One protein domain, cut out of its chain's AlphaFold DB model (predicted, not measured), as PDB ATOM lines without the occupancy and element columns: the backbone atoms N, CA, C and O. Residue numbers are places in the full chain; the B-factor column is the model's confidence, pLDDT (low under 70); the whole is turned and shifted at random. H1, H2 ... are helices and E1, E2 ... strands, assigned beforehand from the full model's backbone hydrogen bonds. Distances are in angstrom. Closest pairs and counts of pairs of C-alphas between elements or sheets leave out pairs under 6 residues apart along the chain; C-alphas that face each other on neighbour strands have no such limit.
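This is residues 359 to 477 of the 548 residues of the protein "RNA-dependent RNA polymerase" of Trichophyton violaceum (UniProt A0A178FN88). A strongly twisted sheet of five strands makes one wall, with helix H2 across one of its faces and the small parallel pair E2 and E6 packed by its E3 edge through E6. Two 22-residue loops, residues 422 to 443 and 448 to 469, lead into and out of E6, and the short helix H1 lies far from the middle. The 119 printed residues hold two named helices and seven named strands, in the order E1 E2 H1 E3 H2 E4 E5 E6 E7; the large sheet has the order E1, E7, E4, E5, E3 and is mixed. The class is mixed, helices and strands, though under half of the residues are in named elements. The whole is compact, with a radius of gyration of the C-alphas of 13.0 A, and rounded, with spans of 36 by 31 by 28 A.

In the large sheet, E1 is residues 359 to 363, 12.0 A long, and begins at C-alpha 359 at (151.777, 138.923, 231.093). E7, residues 470 to 476, is 16.2 A long and ends at C-alpha 476 at (154.432, 138.609, 220.231). E4 is residues 407 to 412, 14.9 A; E5 is residues 415 to 421, 16.8 A; E3 is residues 384 to 387. H2, residues 389 to 398, is 14.1 A long. E2 is residues 369 to 372, E6 residues 444 to 447 and H1 residues 375 to 380.

E1 and E3 are the edge strands of the large sheet, whose strand lines turn by 126 degrees from edge to edge. E1 and E7 are antiparallel, with N 359 and O 473 2.9 A apart. E7 and E4 are antiparallel, with N 472 and O 411 at 2.8 A. E4 and E5 form a hairpin, with N 419 and O 408 at 2.8 A. E5 and E3 are parallel, with N 387 and O 420 at 2.8 A. H2 is on the sheet, making two layers, a sheet with a helix on one face; its height over the sheet is 7.6 A. It lies over E7 and runs across the strands, at 85 degrees to E7 on the local plane. The closest C-alphas of E1 and H2 are those of Thr 361 and Ile 395, at 5.8 A. E2 and E6 are parallel, with N 446 and O 370 at 2.8 A. The closest C-alphas of E3 and E6 are those of Met 387 and Leu 444, at 4.5 A. H1 is only just not on the large sheet, with 4 pairs of C-alphas within 10 A, and is apart from H2. Each O i to N i+4 pair of H2 is within hydrogen-bond range; H1 has 0 of 2, and 1 of 3 O i to N i+3 pairs.

The two C-alphas farthest apart, those of Ser 402 and Ser 461, are 39.3 A apart. The printed part has no cut. The links E5 to E6 and E6 to E7 are long. The mean pLDDT of the printed part is 91.2; residues 378, 428, 432 and 434 to 436 are under 70.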
ATOM      1  N   THR A 359     152.622 140.063 230.741       97.75
ATOM      2  CA  THR A 359     151.777 138.923 231.093       97.75
ATOM      3  C   THR A 359     152.690 137.768 231.494       97.75
ATOM      4  O   THR A 359     153.529 137.365 230.689       97.75
ATOM      5  N   ALA A 360     152.569 137.281 232.730       97.62
ATOM      6  CA  ALA A 360     153.305 136.102 233.179       97.62
ATOM      7  C   ALA A 360     152.714 134.854 232.516       97.62
ATOM      8  O   ALA A 360     151.493 134.736 232.437       97.62
ATOM      9  N   THR A 361     153.566 133.957 232.019       98.00
ATOM     10  CA  THR A 361     153.119 132.719 231.366       98.00
ATOM     11  C   THR A 361     153.737 131.493 232.032       98.00
ATOM     12  O   THR A 361     153.283 131.068 233.089       98.00
ATOM     13  N   ILE A 362     154.784 130.921 231.445       98.38
ATOM     14  CA  ILE A 362     155.351 129.642 231.867       98.38
ATOM     15  C   ILE A 362     156.542 129.872 232.795       98.38
ATOM     16  O   ILE A 362     157.484 130.584 232.442       98.38
ATOM     17  N   THR A 363     156.516 129.236 233.966       98.12
ATOM     18  CA  THR A 363     157.678 129.125 234.854       98.12
ATOM     19  C   THR A 363     158.576 127.978 234.398       98.12
ATOM     20  O   THR A 363     158.146 126.819 234.321       98.12
ATOM     21  N   LEU A 364     159.821 128.316 234.071       97.56
ATOM     22  CA  LEU A 364     160.850 127.356 233.691       97.56
ATOM     23  C   LEU A 364     161.615 126.844 234.910       97.56
ATOM     24  O   LEU A 364     161.695 127.512 235.941       97.56
ATOM     25  N   ARG A 365     162.188 125.652 234.773       94.06
ATOM     26  CA  ARG A 365     163.124 125.067 235.734       94.06
ATOM     27  C   ARG A 365     164.564 125.436 235.343       94.06
ATOM     28  O   ARG A 365     164.807 125.632 234.151       94.06
ATOM     29  N   PRO A 366     165.518 125.546 236.287       91.75
ATOM     30  CA  PRO A 366     166.914 125.888 235.981       91.75
ATOM     31  C   PRO A 366     167.541 125.028 234.871       91.75
ATOM     32  O   PRO A 366     168.238 125.548 234.003       91.75
ATOM     33  N   GLU A 367     167.225 123.734 234.848       90.38
ATOM     34  CA  GLU A 367     167.685 122.769 233.849       90.38
ATOM     35  C   GLU A 367     167.056 122.936 232.458       90.38
ATOM     36  O   GLU A 367     167.487 122.271 231.528       90.38
ATOM     37  N   GLU A 368     166.053 123.803 232.286       93.81
ATOM     38  CA  GLU A 368     165.442 124.116 230.985       93.81
ATOM     39  C   GLU A 368     166.073 125.362 230.328       93.81
ATOM     40  O   GLU A 368     165.681 125.760 229.228       93.81
ATOM     41  N   PHE A 369     167.056 125.994 230.974       93.88
ATOM     42  CA  PHE A 369     167.791 127.124 230.411       93.88
ATOM     43  C   PHE A 369     169.087 126.671 229.744       93.88
ATOM     44  O   PHE A 369     169.847 125.875 230.289       93.88
ATOM     45  N   ILE A 370     169.376 127.259 228.587       92.56
ATOM     46  CA  ILE A 370     170.654 127.114 227.890       92.56
ATOM     47  C   ILE A 370     171.294 128.495 227.837       92.56
ATOM     48  O   ILE A 370     170.743 129.410 227.225       92.56
ATOM     49  N   TYR A 371     172.446 128.660 228.480       92.44
ATOM     50  CA  TYR A 371     173.214 129.895 228.376       92.44
ATOM     51  C   TYR A 371     174.223 129.794 227.230       92.44
ATOM     52  O   TYR A 371     175.064 128.896 227.223       92.44
ATOM     53  N   ASP A 372     174.111 130.700 226.257       90.06
ATOM     54  CA  ASP A 372     175.035 130.807 225.125       90.06
ATOM     55  C   ASP A 372     175.908 132.057 225.276       90.06
ATOM     56  O   ASP A 372     175.489 133.192 225.017       90.06
ATOM     57  N   ASP A 373     177.132 131.840 225.740       86.44
ATOM     58  CA  ASP A 373     178.140 132.870 225.960       86.44
ATOM     59  C   ASP A 373     179.086 133.056 224.763       86.44
ATOM     60  O   ASP A 373     180.066 133.792 224.870       86.44
ATOM     61  N   ASP A 374     178.805 132.429 223.610       83.50
ATOM     62  CA  ASP A 374     179.650 132.570 222.428       83.50
ATOM     63  C   ASP A 374     179.615 134.024 221.909       83.50
ATOM     64  O   ASP A 374     178.587 134.488 221.394       83.50
ATOM     65  N   PRO A 375     180.742 134.762 221.951       76.69
ATOM     66  CA  PRO A 375     180.779 136.174 221.569       76.69
ATOM     67  C   PRO A 375     180.481 136.397 220.078       76.69
ATOM     68  O   PRO A 375     180.195 137.519 219.653       76.69
ATOM     69  N   ARG A 376     180.540 135.345 219.250       75.69
ATOM     70  CA  ARG A 376     180.154 135.417 217.834       75.69
ATOM     71  C   ARG A 376     178.644 135.562 217.667       75.69
ATOM     72  O   ARG A 376     178.211 136.250 216.744       75.69
ATOM     73  N   GLN A 377     177.857 134.957 218.560       70.31
ATOM     74  CA  GLN A 377     176.398 135.056 218.536       70.31
ATOM     75  C   GLN A 377     175.931 136.454 218.938       70.31
ATOM     76  O   GLN A 377     174.995 136.980 218.338       70.31
ATOM     77  N   GLU A 378     176.633 137.102 219.872       68.88
ATOM     78  CA  GLU A 378     176.297 138.446 220.356       68.88
ATOM     79  C   GLU A 378     176.202 139.481 219.221       68.88
ATOM     80  O   GLU A 378     175.300 140.313 219.209       68.88
ATOM     81  N   LYS A 379     177.091 139.399 218.220       75.81
ATOM     82  CA  LYS A 379     177.157 140.378 217.118       75.81
ATOM     83  C   LYS A 379     176.057 140.216 216.070       75.81
ATOM     84  O   LYS A 379     175.678 141.200 215.444       75.81
ATOM     85  N   MET A 380     175.575 138.992 215.858       84.31
ATOM     86  CA  MET A 380     174.616 138.675 214.788       84.31
ATOM     87  C   MET A 380     173.192 138.439 215.306       84.31
ATOM     88  O   MET A 380     172.253 138.419 214.515       84.31
ATOM     89  N   SER A 381     173.026 138.275 216.621       87.56
ATOM     90  CA  SER A 381     171.747 137.989 217.279       87.56
ATOM     91  C   SER A 381     171.511 138.859 218.525       87.56
ATOM     92  O   SER A 381     170.926 138.403 219.507       87.56
ATOM     93  N   ASP A 382     171.953 140.126 218.497       91.31
ATOM     94  CA  ASP A 382     171.773 141.062 219.621       91.31
ATOM     95  C   ASP A 382     170.300 141.126 220.059       91.31
ATOM     96  O   ASP A 382     169.390 141.482 219.303       91.31
ATOM     97  N   GLY A 383     170.059 140.729 221.305       93.50
ATOM     98  CA  GLY A 383     168.748 140.698 221.927       93.50
ATOM     99  C   GLY A 383     167.825 139.588 221.420       93.50
ATOM    100  O   GLY A 383     166.653 139.591 221.800       93.50
ATOM    101  N   CYS A 384     168.299 138.638 220.612       94.94
ATOM    102  CA  CYS A 384     167.487 137.595 219.986       94.94
ATOM    103  C   CYS A 384     168.053 136.191 220.237       94.94
ATOM    104  O   CYS A 384     169.237 135.955 220.037       94.94
ATOM    105  N   ALA A 385     167.204 135.247 220.635       94.50
ATOM    106  CA  ALA A 385     167.583 133.846 220.803       94.50
ATOM    107  C   ALA A 385     166.416 132.916 220.442       94.50
ATOM    108  O   ALA A 385     165.368 133.371 219.982       94.50
ATOM    109  N   MET A 386     166.588 131.610 220.631       95.31
ATOM    110  CA  MET A 386     165.569 130.607 220.311       95.31
ATOM    111  C   MET A 386     164.905 130.021 221.560       95.31
ATOM    112  O   MET A 386     165.465 130.029 222.657       95.31
ATOM    113  N   MET A 387     163.703 129.485 221.371       96.75
ATOM    114  CA  MET A 387     162.996 128.652 222.337       96.75
ATOM    115  C   MET A 387     162.427 127.402 221.669       96.75
ATOM    116  O   MET A 387     162.094 127.424 220.482       96.75
ATOM    117  N   SER A 388     162.249 126.338 222.448       95.69
ATOM    118  CA  SER A 388     161.575 125.121 221.983       95.69
ATOM    119  C   SER A 388     160.161 125.397 221.463       95.69
ATOM    120  O   SER A 388     159.455 126.296 221.937       95.69
ATOM    121  N   ARG A 389     159.706 124.577 220.513       95.38
ATOM    122  CA  ARG A 389     158.340 124.634 219.980       95.38
ATOM    123  C   ARG A 389     157.293 124.312 221.042       95.38
ATOM    124  O   ARG A 389     156.235 124.938 221.066       95.38
ATOM    125  N   SER A 390     157.584 123.347 221.911       95.75
ATOM    126  CA  SER A 390     156.761 122.974 223.072       95.75
ATOM    127  C   SER A 390     156.575 124.149 224.032       95.75
ATOM    128  O   SER A 390     155.437 124.450 224.383       95.75
ATOM    129  N   LEU A 391     157.648 124.870 224.385       97.94
ATOM    130  CA  LEU A 391     157.543 126.067 225.225       97.94
ATOM    131  C   LEU A 391     156.750 127.176 224.528       97.94
ATOM    132  O   LEU A 391     155.857 127.762 225.135       97.94
ATOM    133  N   GLY A 392     157.021 127.435 223.245       98.25
ATOM    134  CA  GLY A 392     156.274 128.427 222.468       98.25
ATOM    135  C   GLY A 392     154.772 128.130 222.418       98.25
ATOM    136  O   GLY A 392     153.955 129.042 222.557       98.25
ATOM    137  N   ARG A 393     154.397 126.851 222.289       98.12
ATOM    138  CA  ARG A 393     153.001 126.403 222.356       98.12
ATOM    139  C   ARG A 393     152.398 126.604 223.742       98.12
ATOM    140  O   ARG A 393     151.338 127.203 223.834       98.12
ATOM    141  N   ALA A 394     153.093 126.193 224.799       98.44
ATOM    142  CA  ALA A 394     152.620 126.377 226.168       98.44
ATOM    143  C   ALA A 394     152.404 127.861 226.518       98.44
ATOM    144  O   ALA A 394     151.419 128.217 227.161       98.44
ATOM    145  N   ILE A 395     153.285 128.747 226.042       98.62
ATOM    146  CA  ILE A 395     153.118 130.199 226.178       98.62
ATOM    147  C   ILE A 395     151.884 130.680 225.402       98.62
ATOM    148  O   ILE A 395     151.117 131.482 225.928       98.62
ATOM    149  N   ALA A 396     151.681 130.215 224.165       98.38
ATOM    150  CA  ALA A 396     150.517 130.585 223.360       98.38
ATOM    151  C   ALA A 396     149.198 130.124 224.004       98.38
ATOM    152  O   ALA A 396     148.256 130.913 224.072       98.38
ATOM    153  N   ASP A 397     149.167 128.902 224.535       98.06
ATOM    154  CA  ASP A 397     148.017 128.328 225.238       98.06
ATOM    155  C   ASP A 397     147.719 129.122 226.525       98.06
ATOM    156  O   ASP A 397     146.579 129.516 226.758       98.06
ATOM    157  N   SER A 398     148.752 129.472 227.306       97.00
ATOM    158  CA  SER A 398     148.630 130.329 228.501       97.00
ATOM    159  C   SER A 398     148.105 131.737 228.194       97.00
ATOM    160  O   SER A 398     147.532 132.379 229.071       97.00
ATOM    161  N   LEU A 399     148.319 132.235 226.975       96.44
ATOM    162  CA  LEU A 399     147.814 133.523 226.495       96.44
ATOM    163  C   LEU A 399     146.466 133.401 225.761       96.44
ATOM    164  O   LEU A 399     145.984 134.403 225.228       96.44
ATOM    165  N   CYS A 400     145.884 132.199 225.701       95.75
ATOM    166  CA  CYS A 400     144.658 131.884 224.966       95.75
ATOM    167  C   CYS A 400     144.724 132.275 223.475       95.75
ATOM    168  O   CYS A 400     143.755 132.783 222.907       95.75
ATOM    169  N   LEU A 401     145.877 132.075 222.826       96.50
ATOM    170  CA  LEU A 401     146.066 132.393 221.408       96.50
ATOM    171  C   LEU A 401     145.610 131.238 220.513       96.50
ATOM    172  O   LEU A 401     145.899 130.076 220.769       96.50
ATOM    173  N   SER A 402     144.970 131.564 219.388       94.62
ATOM    174  CA  SER A 402     144.500 130.561 218.418       94.62
ATOM    175  C   SER A 402     145.622 129.905 217.607       94.62
ATOM    176  O   SER A 402     145.424 128.851 217.001       94.62
ATOM    177  N   LYS A 403     146.799 130.536 217.548       94.62
ATOM    178  CA  LYS A 403     147.987 130.048 216.842       94.62
ATOM    179  C   LYS A 403     149.228 130.371 217.657       94.62
ATOM    180  O   LYS A 403     149.276 131.402 218.322       94.62
ATOM    181  N   VAL A 404     150.246 129.524 217.531       97.00
ATOM    182  CA  VAL A 404     151.566 129.771 218.118       97.00
ATOM    183  C   VAL A 404     152.269 130.883 217.324       97.00
ATOM    184  O   VAL A 404     152.491 130.704 216.123       97.00
ATOM    185  N   PRO A 405     152.613 132.024 217.950       97.44
ATOM    186  CA  PRO A 405     153.422 133.067 217.327       97.44
ATOM    187  C   PRO A 405     154.813 132.559 216.932       97.44
ATOM    188  O   PRO A 405     155.392 131.717 217.612       97.44
ATOM    189  N   THR A 406     155.389 133.127 215.872       97.62
ATOM    190  CA  THR A 406     156.766 132.824 215.448       97.62
ATOM    191  C   THR A 406     157.790 133.331 216.457       97.62
ATOM    192  O   THR A 406     158.838 132.718 216.639       97.62
ATOM    193  N   CYS A 407     157.517 134.457 217.116       98.12
ATOM    194  CA  CYS A 407     158.383 134.957 218.172       98.12
ATOM    195  C   CYS A 407     157.616 135.685 219.274       98.12
ATOM    196  O   CYS A 407     156.536 136.249 219.066       98.12
ATOM    197  N   PHE A 408     158.227 135.700 220.453       98.69
ATOM    198  CA  PHE A 408     157.760 136.421 221.627       98.69
ATOM    199  C   PHE A 408     158.807 137.441 222.053       98.69
ATOM    200  O   PHE A 408     159.992 137.134 222.142       98.69
ATOM    201  N   GLN A 409     158.375 138.653 222.384       98.69
ATOM    202  CA  GLN A 409     159.201 139.612 223.100       98.69
ATOM    203  C   GLN A 409     158.965 139.425 224.600       98.69
ATOM    204  O   GLN A 409     157.854 139.645 225.088       98.69
ATOM    205  N   GLY A 410     160.007 139.057 225.341       98.06
ATOM    206  CA  GLY A 410     159.875 138.572 226.717       98.06
ATOM    207  C   GLY A 410     160.847 139.208 227.706       98.06
ATOM    208  O   GLY A 410     161.678 140.048 227.339       98.06
ATOM    209  N   ARG A 411     160.709 138.844 228.978       98.19
ATOM    210  CA  ARG A 411     161.712 139.031 230.034       98.19
ATOM    211  C   ARG A 411     161.701 137.796 230.921       98.19
ATOM    212  O   ARG A 411     160.633 137.270 231.203       98.19
ATOM    213  N   ILE A 412     162.857 137.378 231.409       97.75
ATOM    214  CA  ILE A 412     162.974 136.230 232.316       97.75
ATOM    215  C   ILE A 412     164.332 136.286 233.005       97.75
ATOM    216  O   ILE A 412     165.317 136.559 232.337       97.75
ATOM    217  N   ALA A 413     164.367 136.136 234.329       93.19
ATOM    218  CA  ALA A 413     165.584 135.992 235.136       93.19
ATOM    219  C   ALA A 413     166.768 136.890 234.700       93.19
ATOM    220  O   ALA A 413     167.835 136.427 234.321       93.19
ATOM    221  N   GLY A 414     166.538 138.207 234.662       94.00
ATOM    222  CA  GLY A 414     167.546 139.192 234.250       94.00
ATOM    223  C   GLY A 414     167.749 139.364 232.739       94.00
ATOM    224  O   GLY A 414     168.293 140.385 232.311       94.00
ATOM    225  N   ALA A 415     167.260 138.443 231.911       97.00
ATOM    226  CA  ALA A 415     167.295 138.529 230.458       97.00
ATOM    227  C   ALA A 415     166.120 139.328 229.870       97.00
ATOM    228  O   ALA A 415     164.988 139.311 230.370       97.00
ATOM    229  N   LYS A 416     166.388 140.029 228.764       97.81
ATOM    230  CA  LYS A 416     165.401 140.773 227.969       97.81
ATOM    231  C   LYS A 416     165.716 140.624 226.487       97.81
ATOM    232  O   LYS A 416     166.825 140.948 226.070       97.81
ATOM    233  N   GLY A 417     164.704 140.283 225.695       97.38
ATOM    234  CA  GLY A 417     164.883 140.152 224.257       97.38
ATOM    235  C   GLY A 417     163.662 139.633 223.516       97.38
ATOM    236  O   GLY A 417     162.525 139.720 223.995       97.38
ATOM    237  N   ILE A 418     163.936 139.123 222.324       98.12
ATOM    238  CA  ILE A 418     163.031 138.361 221.478       98.12
ATOM    239  C   ILE A 418     163.475 136.901 221.516       98.12
ATOM    240  O   ILE A 418     164.667 136.605 221.467       98.12
ATOM    241  N   TRP A 419     162.507 135.999 221.577       98.25
ATOM    242  CA  TRP A 419     162.727 134.572 221.436       98.25
ATOM    243  C   TRP A 419     161.913 134.038 220.271       98.25
ATOM    244  O   TRP A 419     160.691 134.198 220.234       98.25
ATOM    245  N   VAL A 420     162.607 133.433 219.315       97.50
ATOM    246  CA  VAL A 420     162.029 132.795 218.135       97.50
ATOM    247  C   VAL A 420     161.679 131.352 218.476       97.50
ATOM    248  O   VAL A 420     162.481 130.636 219.074       97.50
ATOM    249  N   VAL A 421     160.475 130.927 218.112       97.38
ATOM    250  CA  VAL A 421     160.012 129.555 218.311       97.38
ATOM    251  C   VAL A 421     160.649 128.665 217.250       97.38
ATOM    252  O   VAL A 421     160.467 128.891 216.053       97.38
ATOM    253  N   ALA A 422     161.394 127.654 217.689       94.31
ATOM    254  CA  ALA A 422     162.032 126.700 216.797       94.31
ATOM    255  C   ALA A 422     160.998 125.896 215.992       94.31
ATOM    256  O   ALA A 422     159.868 125.650 216.432       94.31
ATOM    257  N   LYS A 423     161.396 125.460 214.793       90.12
ATOM    258  CA  LYS A 423     160.536 124.657 213.909       90.12
ATOM    259  C   LYS A 423     160.217 123.290 214.519       90.12
ATOM    260  O   LYS A 423     159.105 122.784 214.354       90.12
ATOM    261  N   ASP A 424     161.176 122.718 215.236       85.12
ATOM    262  CA  ASP A 424     161.048 121.498 216.020       85.12
ATOM    263  C   ASP A 424     161.838 121.625 217.335       85.12
ATOM    264  O   ASP A 424     162.563 122.593 217.558       85.12
ATOM    265  N   ASN A 425     161.650 120.671 218.249       83.00
ATOM    266  CA  ASN A 425     162.318 120.693 219.553       83.00
ATOM    267  C   ASN A 425     163.775 120.202 219.503       83.00
ATOM    268  O   ASN A 425     164.439 120.243 220.534       83.00
ATOM    269  N   ARG A 426     164.263 119.731 218.348       80.19
ATOM    270  CA  ARG A 426     165.601 119.161 218.144       80.19
ATOM    271  C   ARG A 426     166.380 120.004 217.131       80.19
ATOM    272  O   ARG A 426     166.958 119.481 216.179       80.19
ATOM    273  N   ASP A 427     166.408 121.313 217.366       77.25
ATOM    274  CA  ASP A 427     167.107 122.253 216.500       77.25
ATOM    275  C   ASP A 427     168.628 122.031 216.560       77.25
ATOM    276  O   ASP A 427     169.291 122.281 217.571       77.25
ATOM    277  N   ILE A 428     169.193 121.550 215.450       68.75
ATOM    278  CA  ILE A 428     170.617 121.215 215.330       68.75
ATOM    279  C   ILE A 428     171.546 122.430 215.453       68.75
ATOM    280  O   ILE A 428     172.751 122.241 215.635       68.75
ATOM    281  N   HIS A 429     171.012 123.648 215.321       74.19
ATOM    282  CA  HIS A 429     171.778 124.888 215.391       74.19
ATOM    283  C   HIS A 429     171.918 125.420 216.820       74.19
ATOM    284  O   HIS A 429     172.763 126.282 217.061       74.19
ATOM    285  N   VAL A 430     171.154 124.892 217.781       77.38
ATOM    286  CA  VAL A 430     171.310 125.242 219.197       77.38
ATOM    287  C   VAL A 430     172.443 124.411 219.805       77.38
ATOM    288  O   VAL A 430     172.375 123.183 219.921       77.38
ATOM    289  N   LYS A 431     173.522 125.089 220.202       71.50
ATOM    290  CA  LYS A 431     174.691 124.464 220.829       71.50
ATOM    291  C   LYS A 431     174.283 123.794 222.146       71.50
ATOM    292  O   LYS A 431     173.605 124.391 222.970       71.50
ATOM    293  N   GLY A 432     174.697 122.542 222.339       68.06
ATOM    294  CA  GLY A 432     174.369 121.757 223.538       68.06
ATOM    295  C   GLY A 432     173.028 121.017 223.482       68.06
ATOM    296  O   GLY A 432     172.822 120.108 224.281       68.06
ATOM    297  N   LEU A 433     172.164 121.294 222.494       74.31
ATOM    298  CA  LEU A 433     170.821 120.704 222.432       74.31
ATOM    299  C   LEU A 433     170.807 119.195 222.129       74.31
ATOM    300  O   LEU A 433     169.870 118.496 222.494       74.31
ATOM    301  N   ARG A 434     171.863 118.658 221.500       61.03
ATOM    302  CA  ARG A 434     171.943 117.230 221.117       61.03
ATOM    303  C   ARG A 434     171.848 116.255 222.299       61.03
ATOM    304  O   ARG A 434     171.531 115.095 222.071       61.03
ATOM    305  N   HIS A 435     172.104 116.721 223.521       61.25
ATOM    306  CA  HIS A 435     171.987 115.936 224.756       61.25
ATOM    307  C   HIS A 435     171.024 116.584 225.763       61.25
ATOM    308  O   HIS A 435     171.082 116.290 226.952       61.25
ATOM    309  N   PHE A 436     170.175 117.504 225.298       69.31
ATOM    310  CA  PHE A 436     169.277 118.285 226.137       69.31
ATOM    311  C   PHE A 436     167.854 117.746 225.985       69.31
ATOM    312  O   PHE A 436     167.119 118.133 225.077       69.31
ATOM    313  N   GLU A 437     167.478 116.809 226.853       74.31
ATOM    314  CA  GLU A 437     166.118 116.280 226.929       74.31
ATOM    315  C   GLU A 437     165.553 116.573 228.316       74.31
ATOM    316  O   GLU A 437     166.117 116.179 229.334       74.31
ATOM    317  N   THR A 438     164.453 117.318 228.346       84.44
ATOM    318  CA  THR A 438     163.731 117.649 229.574       84.44
ATOM    319  C   THR A 438     162.378 116.957 229.548       84.44
ATOM    320  O   THR A 438     161.819 116.705 228.481       84.44
ATOM    321  N   GLU A 439     161.816 116.686 230.723       87.00
ATOM    322  CA  GLU A 439     160.508 116.030 230.879       87.00
ATOM    323  C   GLU A 439     159.400 116.714 230.056       87.00
ATOM    324  O   GLU A 439     158.580 116.055 229.421       87.00
ATOM    325  N   ARG A 440     159.402 118.054 230.020       92.94
ATOM    326  CA  ARG A 440     158.424 118.865 229.271       92.94
ATOM    327  C   ARG A 440     158.837 119.118 227.818       92.94
ATOM    328  O   ARG A 440     158.095 119.731 227.049       92.94
ATOM    329  N   GLY A 441     160.049 118.707 227.444       91.62
ATOM    330  CA  GLY A 441     160.703 119.080 226.194       91.62
ATOM    331  C   GLY A 441     160.930 120.586 226.062       91.62
ATOM    332  O   GLY A 441     161.048 121.075 224.942       91.62
ATOM    333  N   TYR A 442     160.900 121.335 227.168       95.12
ATOM    334  CA  TYR A 442     161.133 122.773 227.176       95.12
ATOM    335  C   TYR A 442     162.623 123.063 227.191       95.12
ATOM    336  O   TYR A 442     163.389 122.451 227.934       95.12
ATOM    337  N   TRP A 443     162.996 124.053 226.394       94.75
ATOM    338  CA  TRP A 443     164.274 124.727 226.493       94.75
ATOM    339  C   TRP A 443     164.138 126.186 226.062       94.75
ATOM    340  O   TRP A 443     163.325 126.522 225.187       94.75
ATOM    341  N   LEU A 444     164.943 127.048 226.680       95.81
ATOM    342  CA  LEU A 444     165.040 128.471 226.379       95.81
ATOM    343  C   LEU A 444     166.510 128.889 226.330       95.81
ATOM    344  O   LEU A 444     167.224 128.774 227.326       95.81
ATOM    345  N   VAL A 445     166.951 129.417 225.190       94.62
ATOM    346  CA  VAL A 445     168.309 129.950 225.054       94.62
ATOM    347  C   VAL A 445     168.344 131.386 225.567       94.62
ATOM    348  O   VAL A 445     167.511 132.201 225.178       94.62
ATOM    349  N   ILE A 446     169.316 131.719 226.410       94.75
ATOM    350  CA  ILE A 446     169.655 133.096 226.776       94.75
ATOM    351  C   ILE A 446     171.083 133.338 226.315       94.75
ATOM    352  O   ILE A 446     171.994 132.650 226.766       94.75
ATOM    353  N   ASN A 447     171.287 134.323 225.446       92.56
ATOM    354  CA  ASN A 447     172.637 134.710 225.045       92.56
ATOM    355  C   ASN A 447     173.191 135.867 225.900       92.56
ATOM    356  O   ASN A 447     172.448 136.551 226.618       92.56
ATOM    357  N   ALA A 448     174.500 136.113 225.799       92.12
ATOM    358  CA  ALA A 448     175.177 137.192 226.524       92.12
ATOM    359  C   ALA A 448     174.539 138.577 226.289       92.12
ATOM    360  O   ALA A 448     174.332 139.326 227.245       92.12
ATOM    361  N   SER A 449     174.133 138.892 225.051       93.00
ATOM    362  CA  SER A 449     173.484 140.176 224.745       93.00
ATOM    363  C   SER A 449     172.133 140.328 225.445       93.00
ATOM    364  O   SER A 449     171.750 141.443 225.796       93.00
ATOM    365  N   GLN A 450     171.385 139.246 225.681       95.75
ATOM    366  CA  GLN A 450     170.077 139.294 226.331       95.75
ATOM    367  C   GLN A 450     170.184 139.425 227.850       95.75
ATOM    368  O   GLN A 450     169.348 140.117 228.442       95.75
ATOM    369  N   LEU A 451     171.183 138.792 228.474       95.88
ATOM    370  CA  LEU A 451     171.369 138.759 229.925       95.88
ATOM    371  C   LEU A 451     171.829 140.127 230.451       95.88
ATOM    372  O   LEU A 451     172.960 140.556 230.243       95.88
ATOM    373  N   LYS A 452     170.931 140.864 231.115       96.50
ATOM    374  CA  LYS A 452     171.219 142.236 231.571       96.50
ATOM    375  C   LYS A 452     171.772 142.300 232.993       96.50
ATOM    376  O   LYS A 452     172.370 143.320 233.339       96.50
ATOM    377  N   VAL A 453     171.546 141.257 233.785       95.69
ATOM    378  CA  VAL A 453     172.090 141.064 235.134       95.69
ATOM    379  C   VAL A 453     172.478 139.597 235.305       95.69
ATOM    380  O   VAL A 453     171.779 138.723 234.801       95.69
ATOM    381  N   GLN A 454     173.604 139.358 235.968       94.38
ATOM    382  CA  GLN A 454     174.151 138.037 236.285       94.38
ATOM    383  C   GLN A 454     173.539 137.471 237.581       94.38
ATOM    384  O   GLN A 454     173.083 138.262 238.412       94.38
ATOM    385  N   PRO A 455     173.603 136.147 237.813       94.50
ATOM    386  CA  PRO A 455     174.075 135.099 236.900       94.50
ATOM    387  C   PRO A 455     172.981 134.641 235.911       94.50
ATOM    388  O   PRO A 455     171.819 135.025 236.071       94.50
ATOM    389  N   PRO A 456     173.307 133.835 234.882       93.31
ATOM    390  CA  PRO A 456     172.286 133.154 234.093       93.31
ATOM    391  C   PRO A 456     171.508 132.135 234.950       93.31
ATOM    392  O   PRO A 456     172.040 131.628 235.936       93.31
ATOM    393  N   PRO A 457     170.276 131.757 234.569       92.12
ATOM    394  CA  PRO A 457     169.401 130.955 235.437       92.12
ATOM    395  C   PRO A 457     169.814 129.487 235.586       92.12
ATOM    396  O   PRO A 457     169.365 128.816 236.509       92.12
ATOM    397  N   CYS A 458     170.654 128.988 234.676       87.25
ATOM    398  CA  CYS A 458     171.243 127.652 234.754       87.25
ATOM    399  C   CYS A 458     172.422 127.572 235.744       87.25
ATOM    400  O   CYS A 458     172.925 126.482 236.001       87.25
ATOM    401  N   ASP A 459     172.892 128.703 236.283       87.31
ATOM    402  CA  ASP A 459     173.920 128.733 237.324       87.31
ATOM    403  C   ASP A 459     173.300 128.376 238.684       87.31
ATOM    404  O   ASP A 459     172.498 129.123 239.245       87.31
ATOM    405  N   THR A 460     173.698 127.230 239.237       83.50
ATOM    406  CA  THR A 460     173.179 126.714 240.511       83.50
ATOM    407  C   THR A 460     173.775 127.397 241.745       83.50
ATOM    408  O   THR A 460     173.393 127.064 242.866       83.50
ATOM    409  N   SER A 461     174.713 128.339 241.584       86.81
ATOM    410  CA  SER A 461     175.307 129.097 242.698       86.81
ATOM    411  C   SER A 461     174.344 130.102 243.336       86.81
ATOM    412  O   SER A 461     174.632 130.637 244.412       86.81
ATOM    413  N   LEU A 462     173.207 130.362 242.687       86.56
ATOM    414  CA  LEU A 462     172.155 131.239 243.169       86.56
ATOM    415  C   LEU A 462     170.790 130.584 242.958       86.56
ATOM    416  O   LEU A 462     170.478 130.087 241.880       86.56
ATOM    417  N   MET A 463     169.953 130.618 243.990       88.56
ATOM    418  CA  MET A 463     168.573 130.152 243.888       88.56
ATOM    419  C   MET A 463     167.683 131.279 243.370       88.56
ATOM    420  O   MET A 463     167.591 132.339 243.991       88.56
ATOM    421  N   PHE A 464     167.021 131.036 242.242       91.81
ATOM    422  CA  PHE A 464     166.063 131.966 241.659       91.81
ATOM    423  C   PHE A 464     164.644 131.696 242.156       91.81
ATOM    424  O   PHE A 464     164.199 130.557 242.280       91.81
ATOM    425  N   ASP A 465     163.915 132.778 242.390       92.88
ATOM    426  CA  ASP A 465     162.500 132.768 242.744       92.88
ATOM    427  C   ASP A 465     161.615 132.361 241.542       92.88
ATOM    428  O   ASP A 465     161.935 132.676 240.388       92.88
ATOM    429  N   LYS A 466     160.452 131.734 241.797       95.00
ATOM    430  CA  LYS A 466     159.456 131.367 240.765       95.00
ATOM    431  C   LYS A 466     159.116 132.541 239.836       95.00
ATOM    432  O   LYS A 466     159.035 132.375 238.618       95.00
ATOM    433  N   HIS A 467     158.984 133.753 240.376       95.50
ATOM    434  CA  HIS A 467     158.658 134.955 239.606       95.50
ATOM    435  C   HIS A 467     159.837 135.469 238.770       95.50
ATOM    436  O   HIS A 467     159.625 136.198 237.801       95.50
ATOM    437  N   GLN A 468     161.076 135.104 239.113       96.12
ATOM    438  CA  GLN A 468     162.244 135.377 238.273       96.12
ATOM    439  C   GLN A 468     162.319 134.386 237.114       96.12
ATOM    440  O   GLN A 468     162.607 134.804 235.995       96.12
ATOM    441  N   LEU A 469     162.005 133.112 237.362       97.25
ATOM    442  CA  LEU A 469     162.026 132.033 236.366       97.25
ATOM    443  C   LEU A 469     160.765 131.961 235.487       97.25
ATOM    444  O   LEU A 469     160.646 131.082 234.636       97.25
ATOM    445  N   THR A 470     159.818 132.879 235.669       98.25
ATOM    446  CA  THR A 470     158.616 132.972 234.834       98.25
ATOM    447  C   THR A 470     158.872 133.812 233.589       98.25
ATOM    448  O   THR A 470     159.411 134.920 233.666       98.25
ATOM    449  N   PHE A 471     158.478 133.287 232.426       98.62
ATOM    450  CA  PHE A 471     158.576 133.999 231.160       98.62
ATOM    451  C   PHE A 471     157.503 135.091 231.084       98.62
ATOM    452  O   PHE A 471     156.308 134.827 230.997       98.62
ATOM    453  N   ASP A 472     157.943 136.345 231.123       98.31
ATOM    454  CA  ASP A 472     157.074 137.516 231.118       98.31
ATOM    455  C   ASP A 472     156.930 138.071 229.695       98.31
ATOM    456  O   ASP A 472     157.821 138.758 229.182       98.31
ATOM    457  N   VAL A 473     155.791 137.819 229.050       98.50
ATOM    458  CA  VAL A 473     155.514 138.256 227.674       98.50
ATOM    459  C   VAL A 473     155.113 139.730 227.653       98.50
ATOM    460  O   VAL A 473     154.147 140.145 228.301       98.50
ATOM    461  N   SER A 474     155.818 140.550 226.869       97.50
ATOM    462  CA  SER A 474     155.381 141.925 226.580       97.50
ATOM    463  C   SER A 474     154.590 142.048 225.293       97.50
ATOM    464  O   SER A 474     153.659 142.843 225.228       97.50
ATOM    465  N   SER A 475     155.006 141.316 224.264       97.31
ATOM    466  CA  SER A 475     154.399 141.315 222.937       97.31
ATOM    467  C   SER A 475     154.787 140.028 222.213       97.31
ATOM    468  O   SER A 475     155.662 139.293 222.673       97.31
ATOM    469  N   TYR A 476     154.158 139.760 221.081       98.12
ATOM    470  CA  TYR A 476     154.432 138.609 220.231       98.12
ATOM    471  C   TYR A 476     154.169 138.967 218.767       98.12
ATOM    472  O   TYR A 476     153.522 139.976 218.478       98.12
ATOM    473  N   SER A 477     154.713 138.179 217.840       97.50
ATOM    474  CA  SER A 477     154.534 138.410 216.403       97.50
ATOM    475  C   SER A 477     153.060 138.328 216.007       97.50
ATOM    476  O   SER A 477     152.390 137.350 216.338       97.50
TER     477      SER A 477